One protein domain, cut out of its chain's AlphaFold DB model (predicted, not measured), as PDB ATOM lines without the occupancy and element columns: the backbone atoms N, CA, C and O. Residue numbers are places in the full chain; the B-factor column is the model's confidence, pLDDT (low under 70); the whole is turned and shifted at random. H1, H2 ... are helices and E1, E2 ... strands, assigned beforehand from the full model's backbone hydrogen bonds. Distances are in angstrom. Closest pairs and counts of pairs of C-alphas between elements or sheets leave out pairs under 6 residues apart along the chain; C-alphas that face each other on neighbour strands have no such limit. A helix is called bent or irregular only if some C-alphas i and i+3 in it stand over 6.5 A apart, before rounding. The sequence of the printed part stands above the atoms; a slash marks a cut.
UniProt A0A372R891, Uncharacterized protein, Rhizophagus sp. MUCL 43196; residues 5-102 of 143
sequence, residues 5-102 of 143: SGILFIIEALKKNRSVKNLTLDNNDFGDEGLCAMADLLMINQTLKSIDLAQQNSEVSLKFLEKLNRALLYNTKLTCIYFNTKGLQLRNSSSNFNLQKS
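What this domain is: This is residues 5 to 102 of the 143 residues of an uncharacterized protein of Rhizophagus sp. MUCL 43196 (UniProt A0A372R891). The chain is wound in three stacked turns, each a helix followed by a short strand that runs back the opposite way. Helices H1, H2 and H3 lie side by side in a row, and strands E1, E2 and E3 make a small parallel sheet set off from that row, with few close contacts between them; residues 84 to 102 follow the last strand as a long tail with no named element. The printed part has 98 residues, with three named helices and three named strands in the order H1 E1 H2 E2 H3 E3, and the sheet's order is E1 E2 E3. The class is mixed, helices and strands; the whole is compact, with a radius of gyration of the C-alphas of 12.9 A, and spans 40 by 35 by 22 A.

How they stand to each other: Start with H1, residues 5 to 16, and look on to H2, residues 32 to 44: they touch, their closest C-alphas being those of Ile 7 and Gly 34, 6.2 A apart. They run the same way at a shallow tilt of 2 degrees. H2 also touches H3, residues 62 to 74, closest at the C-alphas of Met 43 and Ala 71, 4.3 A apart. These two run the same way at a shallow tilt of 13 degrees, while H1 and H3 are apart. Now look at E1, residues 22 to 24, and E2, residues 50 to 53: they are parallel at 12 degrees, with N 52 and O 23 within hydrogen-bond range at 2.9 A. E2 is the inner strand, and its other neighbour is the edge strand E3, residues 80 to 83, parallel at 1 degree, with N 53 and O 82 at 2.8 A. E1, H2, E2 and E2, H3, E3 are strand-helix-strand units, two parallel neighbour strands joined through a helix, each with a right-handed crossover. H2 is only just on the sheet, with 5 pairs of C-alphas within 10 A, and only grazes it with its residues 35 to 42; H1 and H3 are not on it. Every O i to N i+4 pair is within hydrogen-bond range in H3, against 5 of 8 in H1 and 8 of 9 in H2.

Where its parts are: Find C-alpha 5 at (435.218, 385.364, 482.058), where H1 begins; it runs 18.7 A to C-alpha 16. H1 is neither bent nor irregular, but only just: C-alphas 13 and 16 are 6.3 A apart. E1 covers 6.8 A, H2 19.1 A, E2 10.1 A and H3 18.5 A. E3 runs 10.3 A and ends at C-alpha 83, (432.292, 403.865, 480.047).

The domain as a whole: The C-alphas farthest apart are those of Lys 16 and Asn 92, at 40.8 A. The printed part has no cut, and no link between named elements is long. Mean pLDDT of the printed part is 79.5, with residues 85 to 102 under 70.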
ATOM      1  N   SER A   5     434.331 386.381 482.633       93.50
ATOM      2  CA  SER A   5     435.218 385.364 482.058       93.50
ATOM      3  C   SER A   5     435.445 385.584 480.561       93.50
ATOM      4  O   SER A   5     436.570 385.465 480.078       93.50
ATOM      5  N   GLY A   6     434.395 385.944 479.819       94.56
ATOM      6  CA  GLY A   6     434.468 386.205 478.384       94.56
ATOM      7  C   GLY A   6     435.385 387.378 478.035       94.56
ATOM      8  O   GLY A   6     436.177 387.284 477.094       94.56
ATOM      9  N   ILE A   7     435.328 388.470 478.806       94.94
ATOM     10  CA  ILE A   7     436.155 389.650 478.537       94.94
ATOM     11  C   ILE A   7     437.644 389.380 478.787       94.94
ATOM     12  O   ILE A   7     438.485 389.917 478.065       94.94
ATOM     13  N   LEU A   8     437.995 388.485 479.719       96.19
ATOM     14  CA  LEU A   8     439.390 388.104 479.966       96.19
ATOM     15  C   LEU A   8     440.047 387.443 478.743       96.19
ATOM     16  O   LEU A   8     441.201 387.744 478.438       96.19
ATOM     17  N   PHE A   9     439.317 386.619 477.983       96.25
ATOM     18  CA  PHE A   9     439.843 386.039 476.738       96.25
ATOM     19  C   PHE A   9     440.148 387.108 475.686       96.25
ATOM     20  O   PHE A   9     441.188 387.064 475.024       96.25
ATOM     21  N   ILE A  10     439.262 388.099 475.554       95.81
ATOM     22  CA  ILE A  10     439.461 389.238 474.652       95.81
ATOM     23  C   ILE A  10     440.688 390.037 475.092       95.81
ATOM     24  O   ILE A  10     441.531 390.387 474.264       95.81
ATOM     25  N   ILE A  11     440.826 390.284 476.395       96.81
ATOM     26  CA  ILE A  11     441.968 390.994 476.968       96.81
ATOM     27  C   ILE A  11     443.278 390.282 476.629       96.81
ATOM     28  O   ILE A  11     444.183 390.925 476.093       96.81
ATOM     29  N   GLU A  12     443.380 388.974 476.869       97.31
ATOM     30  CA  GLU A  12     444.594 388.207 476.565       97.31
ATOM     31  C   GLU A  12     444.974 388.277 475.083       97.31
ATOM     32  O   GLU A  12     446.135 388.535 474.747       97.31
ATOM     33  N   ALA A  13     443.997 388.145 474.182       96.75
ATOM     34  CA  ALA A  13     444.235 388.292 472.749       96.75
ATOM     35  C   ALA A  13     444.755 389.699 472.399       96.75
ATOM     36  O   ALA A  13     445.682 389.861 471.596       96.75
ATOM     37  N   LEU A  14     444.203 390.736 473.032       97.62
ATOM     38  CA  LEU A  14     444.580 392.122 472.782       97.62
ATOM     39  C   LEU A  14     445.952 392.494 473.347       97.62
ATOM     40  O   LEU A  14     446.605 393.364 472.770       97.62
ATOM     41  N   LYS A  15     446.460 391.839 474.402       96.50
ATOM     42  CA  LYS A  15     447.795 392.145 474.966       96.50
ATOM     43  C   LYS A  15     448.899 392.121 473.908       96.50
ATOM     44  O   LYS A  15     449.792 392.974 473.908       96.50
ATOM     45  N   LYS A  16     448.823 391.176 472.969       93.88
ATOM     46  CA  LYS A  16     449.795 391.010 471.873       93.88
ATOM     47  C   LYS A  16     449.303 391.556 470.532       93.88
ATOM     48  O   LYS A  16     450.103 391.704 469.614       93.88
ATOM     49  N   ASN A  17     448.024 391.911 470.418       96.94
ATOM     50  CA  ASN A  17     447.474 392.462 469.187       96.94
ATOM     51  C   ASN A  17     448.056 393.859 468.896       96.94
ATOM     52  O   ASN A  17     448.100 394.727 469.772       96.94
ATOM     53  N   ARG A  18     448.527 394.069 467.662       96.81
ATOM     54  CA  ARG A  18     449.092 395.345 467.177       96.81
ATOM     55  C   ARG A  18     448.315 395.945 465.998       96.81
ATOM     56  O   ARG A  18     448.681 397.005 465.480       96.81
ATOM     57  N   SER A  19     447.209 395.312 465.618       97.69
ATOM     58  CA  SER A  19     446.410 395.679 464.447       97.69
ATOM     59  C   SER A  19     445.126 396.404 464.833       97.69
ATOM     60  O   SER A  19     444.807 397.431 464.239       97.69
ATOM     61  N   VAL A  20     444.413 395.927 465.857       97.69
ATOM     62  CA  VAL A  20     443.126 396.496 466.281       97.69
ATOM     63  C   VAL A  20     443.339 397.885 466.875       97.69
ATOM     64  O   VAL A  20     444.081 398.057 467.840       97.69
ATOM     65  N   LYS A  21     442.681 398.887 466.287       95.62
ATOM     66  CA  LYS A  21     442.740 400.288 466.741       95.62
ATOM     67  C   LYS A  21     441.471 400.732 467.456       95.62
ATOM     68  O   LYS A  21     441.554 401.591 468.324       95.62
ATOM     69  N   ASN A  22     440.329 400.158 467.104       94.50
ATOM     70  CA  ASN A  22     439.036 400.509 467.674       94.50
ATOM     71  C   ASN A  22     438.360 399.228 468.148       94.50
ATOM     72  O   ASN A  22     438.366 398.237 467.418       94.50
ATOM     73  N   LEU A  23     437.807 399.260 469.355       95.38
ATOM     74  CA  LEU A  23     437.128 398.126 469.963       95.38
ATOM     75  C   LEU A  23     435.806 398.587 470.574       95.38
ATOM     76  O   LEU A  23     435.792 399.509 471.385       95.38
ATOM     77  N   THR A  24     434.720 397.923 470.200       93.69
ATOM     78  CA  THR A  24     433.374 398.205 470.699       93.69
ATOM     79  C   THR A  24     432.877 396.990 471.467       93.69
ATOM     80  O   THR A  24     432.837 395.888 470.922       93.69
ATOM     81  N   LEU A  25     432.567 397.193 472.745       92.75
ATOM     82  CA  LEU A  25     432.095 396.180 473.688       92.75
ATOM     83  C   LEU A  25     430.928 396.719 474.529       92.75
ATOM     84  O   LEU A  25     430.677 396.226 475.634       92.75
ATOM     85  N   ASP A  26     430.222 397.731 474.029       89.31
ATOM     86  CA  ASP A  26     429.056 398.283 474.701       89.31
ATOM     87  C   ASP A  26     427.933 397.245 474.813       89.31
ATOM     88  O   ASP A  26     427.895 396.256 474.076       89.31
ATOM     89  N   ASN A  27     427.039 397.461 475.778       89.19
ATOM     90  CA  ASN A  27     425.869 396.609 476.003       89.19
ATOM     91  C   ASN A  27     426.237 395.123 476.223       89.19
ATOM     92  O   ASN A  27     425.681 394.206 475.613       89.19
ATOM     93  N   ASN A  28     427.224 394.897 477.093       90.44
ATOM     94  CA  ASN A  28     427.600 393.580 477.598       90.44
ATOM     95  C   ASN A  28     427.365 393.506 479.118       90.44
ATOM     96  O   ASN A  28     426.771 394.404 479.715       90.44
ATOM     97  N   ASP A  29     427.770 392.395 479.731       88.31
ATOM     98  CA  ASP A  29     427.442 392.058 481.119       88.31
ATOM     99  C   ASP A  29     428.698 391.648 481.900       88.31
ATOM    100  O   ASP A  29     428.692 390.685 482.663       88.31
ATOM    101  N   PHE A  30     429.816 392.342 481.666       87.31
ATOM    102  CA  PHE A  30     430.988 392.203 482.527       87.31
ATOM    103  C   PHE A  30     430.936 393.217 483.675       87.31
ATOM    104  O   PHE A  30     430.489 394.361 483.527       87.31
ATOM    105  N   GLY A  31     431.352 392.739 484.842       88.94
ATOM    106  CA  GLY A  31     431.375 393.428 486.113       88.94
ATOM    107  C   GLY A  31     432.535 394.414 486.252       88.94
ATOM    108  O   GLY A  31     433.316 394.669 485.329       88.94
ATOM    109  N   ASP A  32     432.681 394.938 487.467       85.94
ATOM    110  CA  ASP A  32     433.799 395.793 487.861       85.94
ATOM    111  C   ASP A  32     435.156 395.089 487.687       85.94
ATOM    112  O   ASP A  32     436.150 395.731 487.343       85.94
ATOM    113  N   GLU A  33     435.200 393.761 487.843       90.50
ATOM    114  CA  GLU A  33     436.405 392.966 487.593       90.50
ATOM    115  C   GLU A  33     436.829 393.025 486.122       90.50
ATOM    116  O   GLU A  33     437.988 393.341 485.828       90.50
ATOM    117  N   GLY A  34     435.895 392.802 485.191       92.69
ATOM    118  CA  GLY A  34     436.135 392.945 483.758       92.69
ATOM    119  C   GLY A  34     436.546 394.365 483.362       92.69
ATOM    120  O   GLY A  34     437.486 394.547 482.581       92.69
ATOM    121  N   LEU A  35     435.911 395.382 483.952       90.38
ATOM    122  CA  LEU A  35     436.280 396.788 483.756       90.38
ATOM    123  C   LEU A  35     437.708 397.074 484.249       90.38
ATOM    124  O   LEU A  35     438.514 397.658 483.518       90.38
ATOM    125  N   CYS A  36     438.062 396.629 485.457       92.19
ATOM    126  CA  CYS A  36     439.411 396.764 486.008       92.19
ATOM    127  C   CYS A  36     440.462 396.077 485.128       92.19
ATOM    128  O   CYS A  36     441.517 396.656 484.865       92.19
ATOM    129  N   ALA A  37     440.171 394.869 484.643       95.44
ATOM    130  CA  ALA A  37     441.069 394.131 483.764       95.44
ATOM    131  C   ALA A  37     441.268 394.853 482.419       95.44
ATOM    132  O   ALA A  37     442.377 394.877 481.878       95.44
ATOM    133  N   MET A  38     440.223 395.505 481.902       94.75
ATOM    134  CA  MET A  38     440.329 396.343 480.711       94.75
ATOM    135  C   MET A  38     441.215 397.571 480.955       94.75
ATOM    136  O   MET A  38     442.058 397.898 480.122       94.75
ATOM    137  N   ALA A  39     441.091 398.225 482.111       91.25
ATOM    138  CA  ALA A  39     441.989 399.317 482.481       91.25
ATOM    139  C   ALA A  39     443.454 398.846 482.574       91.25
ATOM    140  O   ALA A  39     444.352 399.514 482.058       91.25
ATOM    141  N   ASP A  40     443.705 397.662 483.139       95.56
ATOM    142  CA  ASP A  40     445.051 397.080 483.178       95.56
ATOM    143  C   ASP A  40     445.591 396.763 481.772       95.56
ATOM    144  O   ASP A  40     446.759 397.039 481.481       95.56
ATOM    145  N   LEU A  41     444.748 396.262 480.858       96.62
ATOM    146  CA  LEU A  41     445.117 396.084 479.449       96.62
ATOM    147  C   LEU A  41     445.538 397.411 478.811       96.62
ATOM    148  O   LEU A  41     446.509 397.447 478.055       96.62
ATOM    149  N   LEU A  42     444.827 398.500 479.103       93.31
ATOM    150  CA  LEU A  42     445.139 399.811 478.545       93.31
ATOM    151  C   LEU A  42     446.495 400.345 479.028       93.31
ATOM    152  O   LEU A  42     447.114 401.097 478.288       93.31
ATOM    153  N   MET A  43     447.032 399.930 480.181       89.50
ATOM    154  CA  MET A  43     448.411 400.301 480.552       89.50
ATOM    155  C   MET A  43     449.455 399.724 479.580       89.50
ATOM    156  O   MET A  43     450.467 400.364 479.293       89.50
ATOM    157  N   ILE A  44     449.213 398.517 479.065       94.81
ATOM    158  CA  ILE A  44     450.193 397.756 478.276       94.81
ATOM    159  C   ILE A  44     449.934 397.812 476.766       94.81
ATOM    160  O   ILE A  44     450.874 397.764 475.969       94.81
ATOM    161  N   ASN A  45     448.677 397.924 476.334       95.69
ATOM    162  CA  ASN A  45     448.328 397.952 474.920       95.69
ATOM    163  C   ASN A  45     448.512 399.363 474.339       95.69
ATOM    164  O   ASN A  45     447.639 400.221 474.422       95.69
ATOM    165  N   GLN A  46     449.642 399.577 473.667       92.81
ATOM    166  CA  GLN A  46     449.969 400.827 472.969       92.81
ATOM    167  C   GLN A  46     449.521 400.787 471.496       92.81
ATOM    168  O   GLN A  46     450.262 401.146 470.583       92.81
ATOM    169  N   THR A  47     448.343 400.234 471.218       96.06
ATOM    170  CA  THR A  47     447.833 400.046 469.849       96.06
ATOM    171  C   THR A  47     446.409 400.557 469.709       96.06
ATOM    172  O   THR A  47     446.118 401.238 468.719       96.06
ATOM    173  N   LEU A  48     445.553 400.243 470.680       94.19
ATOM    174  CA  LEU A  48     444.189 400.741 470.751       94.19
ATOM    175  C   LEU A  48     444.187 402.271 470.813       94.19
ATOM    176  O   LEU A  48     444.964 402.894 471.533       94.19
ATOM    177  N   LYS A  49     443.299 402.858 470.016       87.19
ATOM    178  CA  LYS A  49     443.042 404.295 469.918       87.19
ATOM    179  C   LYS A  49     441.672 404.652 470.482       87.19
ATOM    180  O   LYS A  49     441.542 405.700 471.103       87.19
ATOM    181  N   SER A  50     440.677 403.789 470.295       83.69
ATOM    182  CA  SER A  50     439.328 403.987 470.823       83.69
ATOM    183  C   SER A  50     438.797 402.708 471.448       83.69
ATOM    184  O   SER A  50     438.960 401.630 470.869       83.69
ATOM    185  N   ILE A  51     438.119 402.837 472.586       89.19
ATOM    186  CA  ILE A  51     437.399 401.729 473.209       89.19
ATOM    187  C   ILE A  51     436.037 402.174 473.743       89.19
ATOM    188  O   ILE A  51     435.932 403.208 474.396       89.19
ATOM    189  N   ASP A  52     434.997 401.398 473.455       87.75
ATOM    190  CA  ASP A  52     433.656 401.609 473.998       87.75
ATOM    191  C   ASP A  52     433.288 400.474 474.957       87.75
ATOM    192  O   ASP A  52     433.205 399.315 474.554       87.75
ATOM    193  N   LEU A  53     433.124 400.827 476.230       87.00
ATOM    194  CA  LEU A  53     432.720 399.969 477.343       87.00
ATOM    195  C   LEU A  53     431.416 400.490 477.969       87.00
ATOM    196  O   LEU A  53     431.165 400.277 479.155       87.00
ATOM    197  N   ALA A  54     430.609 401.262 477.240       82.62
ATOM    198  CA  ALA A  54     429.380 401.828 477.779       82.62
ATOM    199  C   ALA A  54     428.325 400.745 478.064       82.62
ATOM    200  O   ALA A  54     428.425 399.603 477.622       82.62
ATOM    201  N   GLN A  55     427.285 401.126 478.809       81.44
ATOM    202  CA  GLN A  55     426.094 400.297 479.038       81.44
ATOM    203  C   GLN A  55     426.363 398.913 479.657       81.44
ATOM    204  O   GLN A  55     425.595 397.985 479.434       81.44
ATOM    205  N   GLN A  56     427.415 398.773 480.468       83.81
ATOM    206  CA  GLN A  56     427.590 397.564 481.279       83.81
ATOM    207  C   GLN A  56     426.602 397.552 482.446       83.81
ATOM    208  O   GLN A  56     426.170 398.605 482.943       83.81
ATOM    209  N   ASN A  57     426.278 396.346 482.903       75.44
ATOM    210  CA  ASN A  57     425.404 396.120 484.049       75.44
ATOM    211  C   ASN A  57     426.062 396.502 485.390       75.44
ATOM    212  O   ASN A  57     425.375 396.689 486.389       75.44
ATOM    213  N   SER A  58     427.387 396.673 485.413       73.75
ATOM    214  CA  SER A  58     428.128 396.993 486.630       73.75
ATOM    215  C   SER A  58     428.113 398.473 487.010       73.75
ATOM    216  O   SER A  58     428.104 399.368 486.156       73.75
ATOM    217  N   GLU A  59     428.167 398.712 488.318       74.62
ATOM    218  CA  GLU A  59     428.539 399.998 488.890       74.62
ATOM    219  C   GLU A  59     430.051 400.201 488.788       74.62
ATOM    220  O   GLU A  59     430.835 399.269 488.951       74.62
ATOM    221  N   VAL A  60     430.473 401.435 488.525       73.81
ATOM    222  CA  VAL A  60     431.892 401.768 488.455       73.81
ATOM    223  C   VAL A  60     432.458 401.957 489.855       73.81
ATOM    224  O   VAL A  60     432.069 402.883 490.569       73.81
ATOM    225  N   SER A  61     433.432 401.119 490.215       76.94
ATOM    226  CA  SER A  61     434.186 401.286 491.452       76.94
ATOM    227  C   SER A  61     435.281 402.344 491.328       76.94
ATOM    228  O   SER A  61     435.764 402.700 490.248       76.94
ATOM    229  N   LEU A  62     435.770 402.792 492.479       71.62
ATOM    230  CA  LEU A  62     436.982 403.599 492.532       71.62
ATOM    231  C   LEU A  62     438.222 402.909 492.011       71.62
ATOM    232  O   LEU A  62     439.065 403.546 491.387       71.62
ATOM    233  N   LYS A  63     438.346 401.616 492.295       80.62
ATOM    234  CA  LYS A  63     439.502 400.828 491.893       80.62
ATOM    235  C   LYS A  63     439.638 400.843 490.375       80.62
ATOM    236  O   LYS A  63     440.744 401.012 489.859       80.62
ATOM    237  N   PHE A  64     438.516 400.733 489.663       84.44
ATOM    238  CA  PHE A  64     438.488 400.921 488.220       84.44
ATOM    239  C   PHE A  64     438.959 402.322 487.823       84.44
ATOM    240  O   PHE A  64     439.835 402.438 486.968       84.44
ATOM    241  N   LEU A  65     438.438 403.382 488.450       76.06
ATOM    242  CA  LEU A  65     438.822 404.761 488.127       76.06
ATOM    243  C   LEU A  65     440.314 405.036 488.360       76.06
ATOM    244  O   LEU A  65     440.950 405.695 487.539       76.06
ATOM    245  N   GLU A  66     440.895 404.505 489.435       74.25
ATOM    246  CA  GLU A  66     442.328 404.610 489.722       74.25
ATOM    247  C   GLU A  66     443.171 403.899 488.662       74.25
ATOM    248  O   GLU A  66     444.130 404.470 488.132       74.25
ATOM    249  N   LYS A  67     442.805 402.659 488.315       84.06
ATOM    250  CA  LYS A  67     443.478 401.891 487.259       84.06
ATOM    251  C   LYS A  67     443.356 402.579 485.912       84.06
ATOM    252  O   LYS A  67     444.352 402.707 485.205       84.06
ATOM    253  N   LEU A  68     442.164 403.068 485.581       82.00
ATOM    254  CA  LEU A  68     441.923 403.798 484.349       82.00
ATOM    255  C   LEU A  68     442.751 405.083 484.317       82.00
ATOM    256  O   LEU A  68     443.392 405.348 483.308       82.00
ATOM    257  N   ASN A  69     442.830 405.842 485.415       74.19
ATOM    258  CA  ASN A  69     443.692 407.023 485.486       74.19
ATOM    259  C   ASN A  69     445.148 406.672 485.158       74.19
ATOM    260  O   ASN A  69     445.772 407.303 484.307       74.19
ATOM    261  N   ARG A  70     445.681 405.622 485.794       74.50
ATOM    262  CA  ARG A  70     447.043 405.139 485.528       74.50
ATOM    263  C   ARG A  70     447.207 404.725 484.070       74.50
ATOM    264  O   ARG A  70     448.167 405.137 483.430       74.50
ATOM    265  N   ALA A  71     446.253 403.988 483.515       82.25
ATOM    266  CA  ALA A  71     446.265 403.631 482.104       82.25
ATOM    267  C   ALA A  71     446.297 404.857 481.192       82.25
ATOM    268  O   ALA A  71     447.100 404.890 480.270       82.25
ATOM    269  N   LEU A  72     445.507 405.891 481.479       75.56
ATOM    270  CA  LEU A  72     445.494 407.131 480.701       75.56
ATOM    271  C   LEU A  72     446.773 407.968 480.875       75.56
ATOM    272  O   LEU A  72     447.116 408.721 479.971       75.56
ATOM    273  N   LEU A  73     447.493 407.836 481.997       70.50
ATOM    274  CA  LEU A  73     448.803 408.469 482.206       70.50
ATOM    275  C   LEU A  73     449.900 407.829 481.346       70.50
ATOM    276  O   LEU A  73     450.738 408.536 480.790       70.50
ATOM    277  N   TYR A  74     449.915 406.497 481.257       75.62
ATOM    278  CA  TYR A  74     450.974 405.750 480.567       75.62
ATOM    279  C   TYR A  74     450.643 405.424 479.104       75.62
ATOM    280  O   TYR A  74     451.545 405.208 478.289       75.62
ATOM    281  N   ASN A  75     449.364 405.353 478.739       78.69
ATOM    282  CA  ASN A  75     448.945 405.063 477.376       78.69
ATOM    283  C   ASN A  75     448.945 406.332 476.526       78.69
ATOM    284  O   ASN A  75     448.102 407.210 476.673       78.69
ATOM    285  N   THR A  76     449.879 406.389 475.578       80.12
ATOM    286  CA  THR A  76     450.056 407.546 474.684       80.12
ATOM    287  C   THR A  76     449.292 407.415 473.368       80.12
ATOM    288  O   THR A  76     449.336 408.317 472.528       80.12
ATOM    289  N   LYS A  77     448.645 406.268 473.132       85.00
ATOM    290  CA  LYS A  77     448.002 405.924 471.855       85.00
ATOM    291  C   LYS A  77     446.486 405.960 471.932       85.00
ATOM    292  O   LYS A  77     445.859 406.287 470.921       85.00
ATOM    293  N   LEU A  78     445.917 405.663 473.098       80.94
ATOM    294  CA  LEU A  78     444.495 405.819 473.346       80.94
ATOM    295  C   LEU A  78     444.130 407.302 473.210       80.94
ATOM    296  O   LEU A  78     444.828 408.180 473.703       80.94
ATOM    297  N   THR A  79     443.049 407.592 472.498       74.06
ATOM    298  CA  THR A  79     442.541 408.955 472.296       74.06
ATOM    299  C   THR A  79     441.086 409.098 472.715       74.06
ATOM    300  O   THR A  79     440.612 410.229 472.864       74.06
ATOM    301  N   CYS A  80     440.384 407.979 472.909       74.12
ATOM    302  CA  CYS A  80     438.989 407.954 473.308       74.12
ATOM    303  C   CYS A  80     438.650 406.691 474.115       74.12
ATOM    304  O   CYS A  80     439.088 405.591 473.774       74.12
ATOM    305  N   ILE A  81     437.853 406.860 475.169       78.81
ATOM    306  CA  ILE A  81     437.233 405.769 475.924       78.81
ATOM    307  C   ILE A  81     435.813 406.166 476.337       78.81
ATOM    308  O   ILE A  81     435.595 407.296 476.768       78.81
ATOM    309  N   TYR A  82     434.864 405.243 476.230       78.00
ATOM    310  CA  TYR A  82     433.506 405.400 476.755       78.00
ATOM    311  C   TYR A  82     433.260 404.356 477.835       78.00
ATOM    312  O   TYR A  82     433.634 403.199 477.666       78.00
ATOM    313  N   PHE A  83     432.655 404.761 478.950       78.38
ATOM    314  CA  PHE A  83     432.292 403.865 480.047       78.38
ATOM    315  C   PHE A  83     431.104 404.432 480.842       78.38
ATOM    316  O   PHE A  83     430.763 405.613 480.728       78.38
ATOM    317  N   ASN A  84     430.445 403.565 481.611       70.75
ATOM    318  CA  ASN A  84     429.275 403.904 482.424       70.75
ATOM    319  C   ASN A  84     429.662 404.695 483.700       70.75
ATOM    320  O   ASN A  84     430.795 404.641 484.146       70.75
ATOM    321  N   THR A  85     428.725 405.417 484.312       61.75
ATOM    322  CA  THR A  85     428.897 406.163 485.576       61.75
ATOM    323  C   THR A  85     427.966 405.709 486.692       61.75
ATOM    324  O   THR A  85     427.971 406.305 487.774       61.75
ATOM    325  N   LYS A  86     427.152 404.671 486.448       65.31
ATOM    326  CA  LYS A  86     426.330 404.034 487.489       65.31
ATOM    327  C   LYS A  86     427.200 403.730 488.717       65.31
ATOM    328  O   LYS A  86     428.342 403.311 488.565       65.31
ATOM    329  N   GLY A  87     426.676 403.990 489.913       54.81
ATOM    330  CA  GLY A  87     427.408 403.855 491.182       54.81
ATOM    331  C   GLY A  87     428.086 405.135 491.692       54.81
ATOM    332  O   GLY A  87     428.282 405.276 492.893       54.81
ATOM    333  N   LEU A  88     428.345 406.140 490.842       54.62
ATOM    334  CA  LEU A  88     428.967 407.409 491.273       54.62
ATOM    335  C   LEU A  88     427.990 408.418 491.913       54.62
ATOM    336  O   LEU A  88     428.384 409.551 492.178       54.62
ATOM    337  N   GLN A  89     426.723 408.030 492.133       51.22
ATOM    338  CA  GLN A  89     425.639 408.852 492.712       51.22
ATOM    339  C   GLN A  89     425.660 410.327 492.257       51.22
ATOM    340  O   GLN A  89     425.518 411.257 493.053       51.22
ATOM    341  N   LEU A  90     425.834 410.560 490.954       45.72
ATOM    342  CA  LEU A  90     425.799 411.899 490.373       45.72
ATOM    343  C   LEU A  90     424.343 412.384 490.353       45.72
ATOM    344  O   LEU A  90     423.563 412.001 489.477       45.72
ATOM    345  N   ARG A  91     423.943 413.220 491.319       35.94
ATOM    346  CA  ARG A  91     422.646 413.905 491.234       35.94
ATOM    347  C   ARG A  91     422.660 414.818 490.003       35.94
ATOM    348  O   ARG A  91     423.539 415.658 489.861       35.94
ATOM    349  N   ASN A  92     421.657 414.654 489.141       38.75
ATOM    350  CA  ASN A  92     421.393 415.461 487.943       38.75
ATOM    351  C   ASN A  92     422.350 415.288 486.755       38.75
ATOM    352  O   ASN A  92     422.592 416.249 486.022       38.75
ATOM    353  N   SER A  93     422.874 414.093 486.483       41.00
ATOM    354  CA  SER A  93     423.472 413.858 485.163       41.00
ATOM    355  C   SER A  93     423.249 412.432 484.679       41.00
ATOM    356  O   SER A  93     424.007 411.515 484.983       41.00
ATOM    357  N   SER A  94     422.220 412.261 483.851       41.59
ATOM    358  CA  SER A  94     422.109 411.153 482.900       41.59
ATOM    359  C   SER A  94     423.206 411.301 481.836       41.59
ATOM    360  O   SER A  94     422.919 411.566 480.674       41.59
ATOM    361  N   SER A  95     424.480 411.260 482.215       42.34
ATOM    362  CA  SER A  95     425.576 411.537 481.288       42.34
ATOM    363  C   SER A  95     426.492 410.336 481.189       42.34
ATOM    364  O   SER A  95     427.411 410.156 481.987       42.34
ATOM    365  N   ASN A  96     426.252 409.557 480.135       44.19
ATOM    366  CA  ASN A  96     427.317 408.877 479.410       44.19
ATOM    367  C   ASN A  96     428.455 409.896 479.225       44.19
ATOM    368  O   ASN A  96     428.269 410.893 478.520       44.19
ATOM    369  N   PHE A  97     429.599 409.716 479.895       49.22
ATOM    370  CA  PHE A  97     430.754 410.578 479.637       49.22
ATOM    371  C   PHE A  97     431.241 410.279 478.222       49.22
ATOM    372  O   PHE A  97     431.865 409.259 477.946       49.22
ATOM    373  N   ASN A  98     430.906 411.179 477.304       43.62
ATOM    374  CA  ASN A  98     431.386 411.152 475.938       43.62
ATOM    375  C   ASN A  98     432.762 411.840 475.889       43.62
ATOM    376  O   ASN A  98     432.864 413.044 476.125       43.62
ATOM    377  N   LEU A  99     433.821 411.085 475.582       45.94
ATOM    378  CA  LEU A  99     435.183 411.604 475.406       45.94
ATOM    379  C   LEU A  99     435.494 411.997 473.947       45.94
ATOM    380  O   LEU A  99     436.600 411.742 473.459       45.94
ATOM    381  N   GLN A 100     434.551 412.607 473.219       32.50
ATOM    382  CA  GLN A 100     434.789 413.017 471.830       32.50
ATOM    383  C   GLN A 100     435.312 414.451 471.656       32.50
ATOM    384  O   GLN A 100     434.710 415.429 472.084       32.50
ATOM    385  N   LYS A 101     436.439 414.500 470.925       36.59
ATOM    386  CA  LYS A 101     437.017 415.576 470.094       36.59
ATOM    387  C   LYS A 101     436.990 417.017 470.640       36.59
ATOM    388  O   LYS A 101     436.140 417.823 470.290       36.59
ATOM    389  N   SER A 102     438.101 417.400 471.268       35.78
ATOM    390  CA  SER A 102     438.735 418.713 471.062       35.78
ATOM    391  C   SER A 102     440.197 418.485 470.662       35.78
ATOM    392  O   SER A 102     440.776 417.477 471.045       35.78
TER     393      SER A 102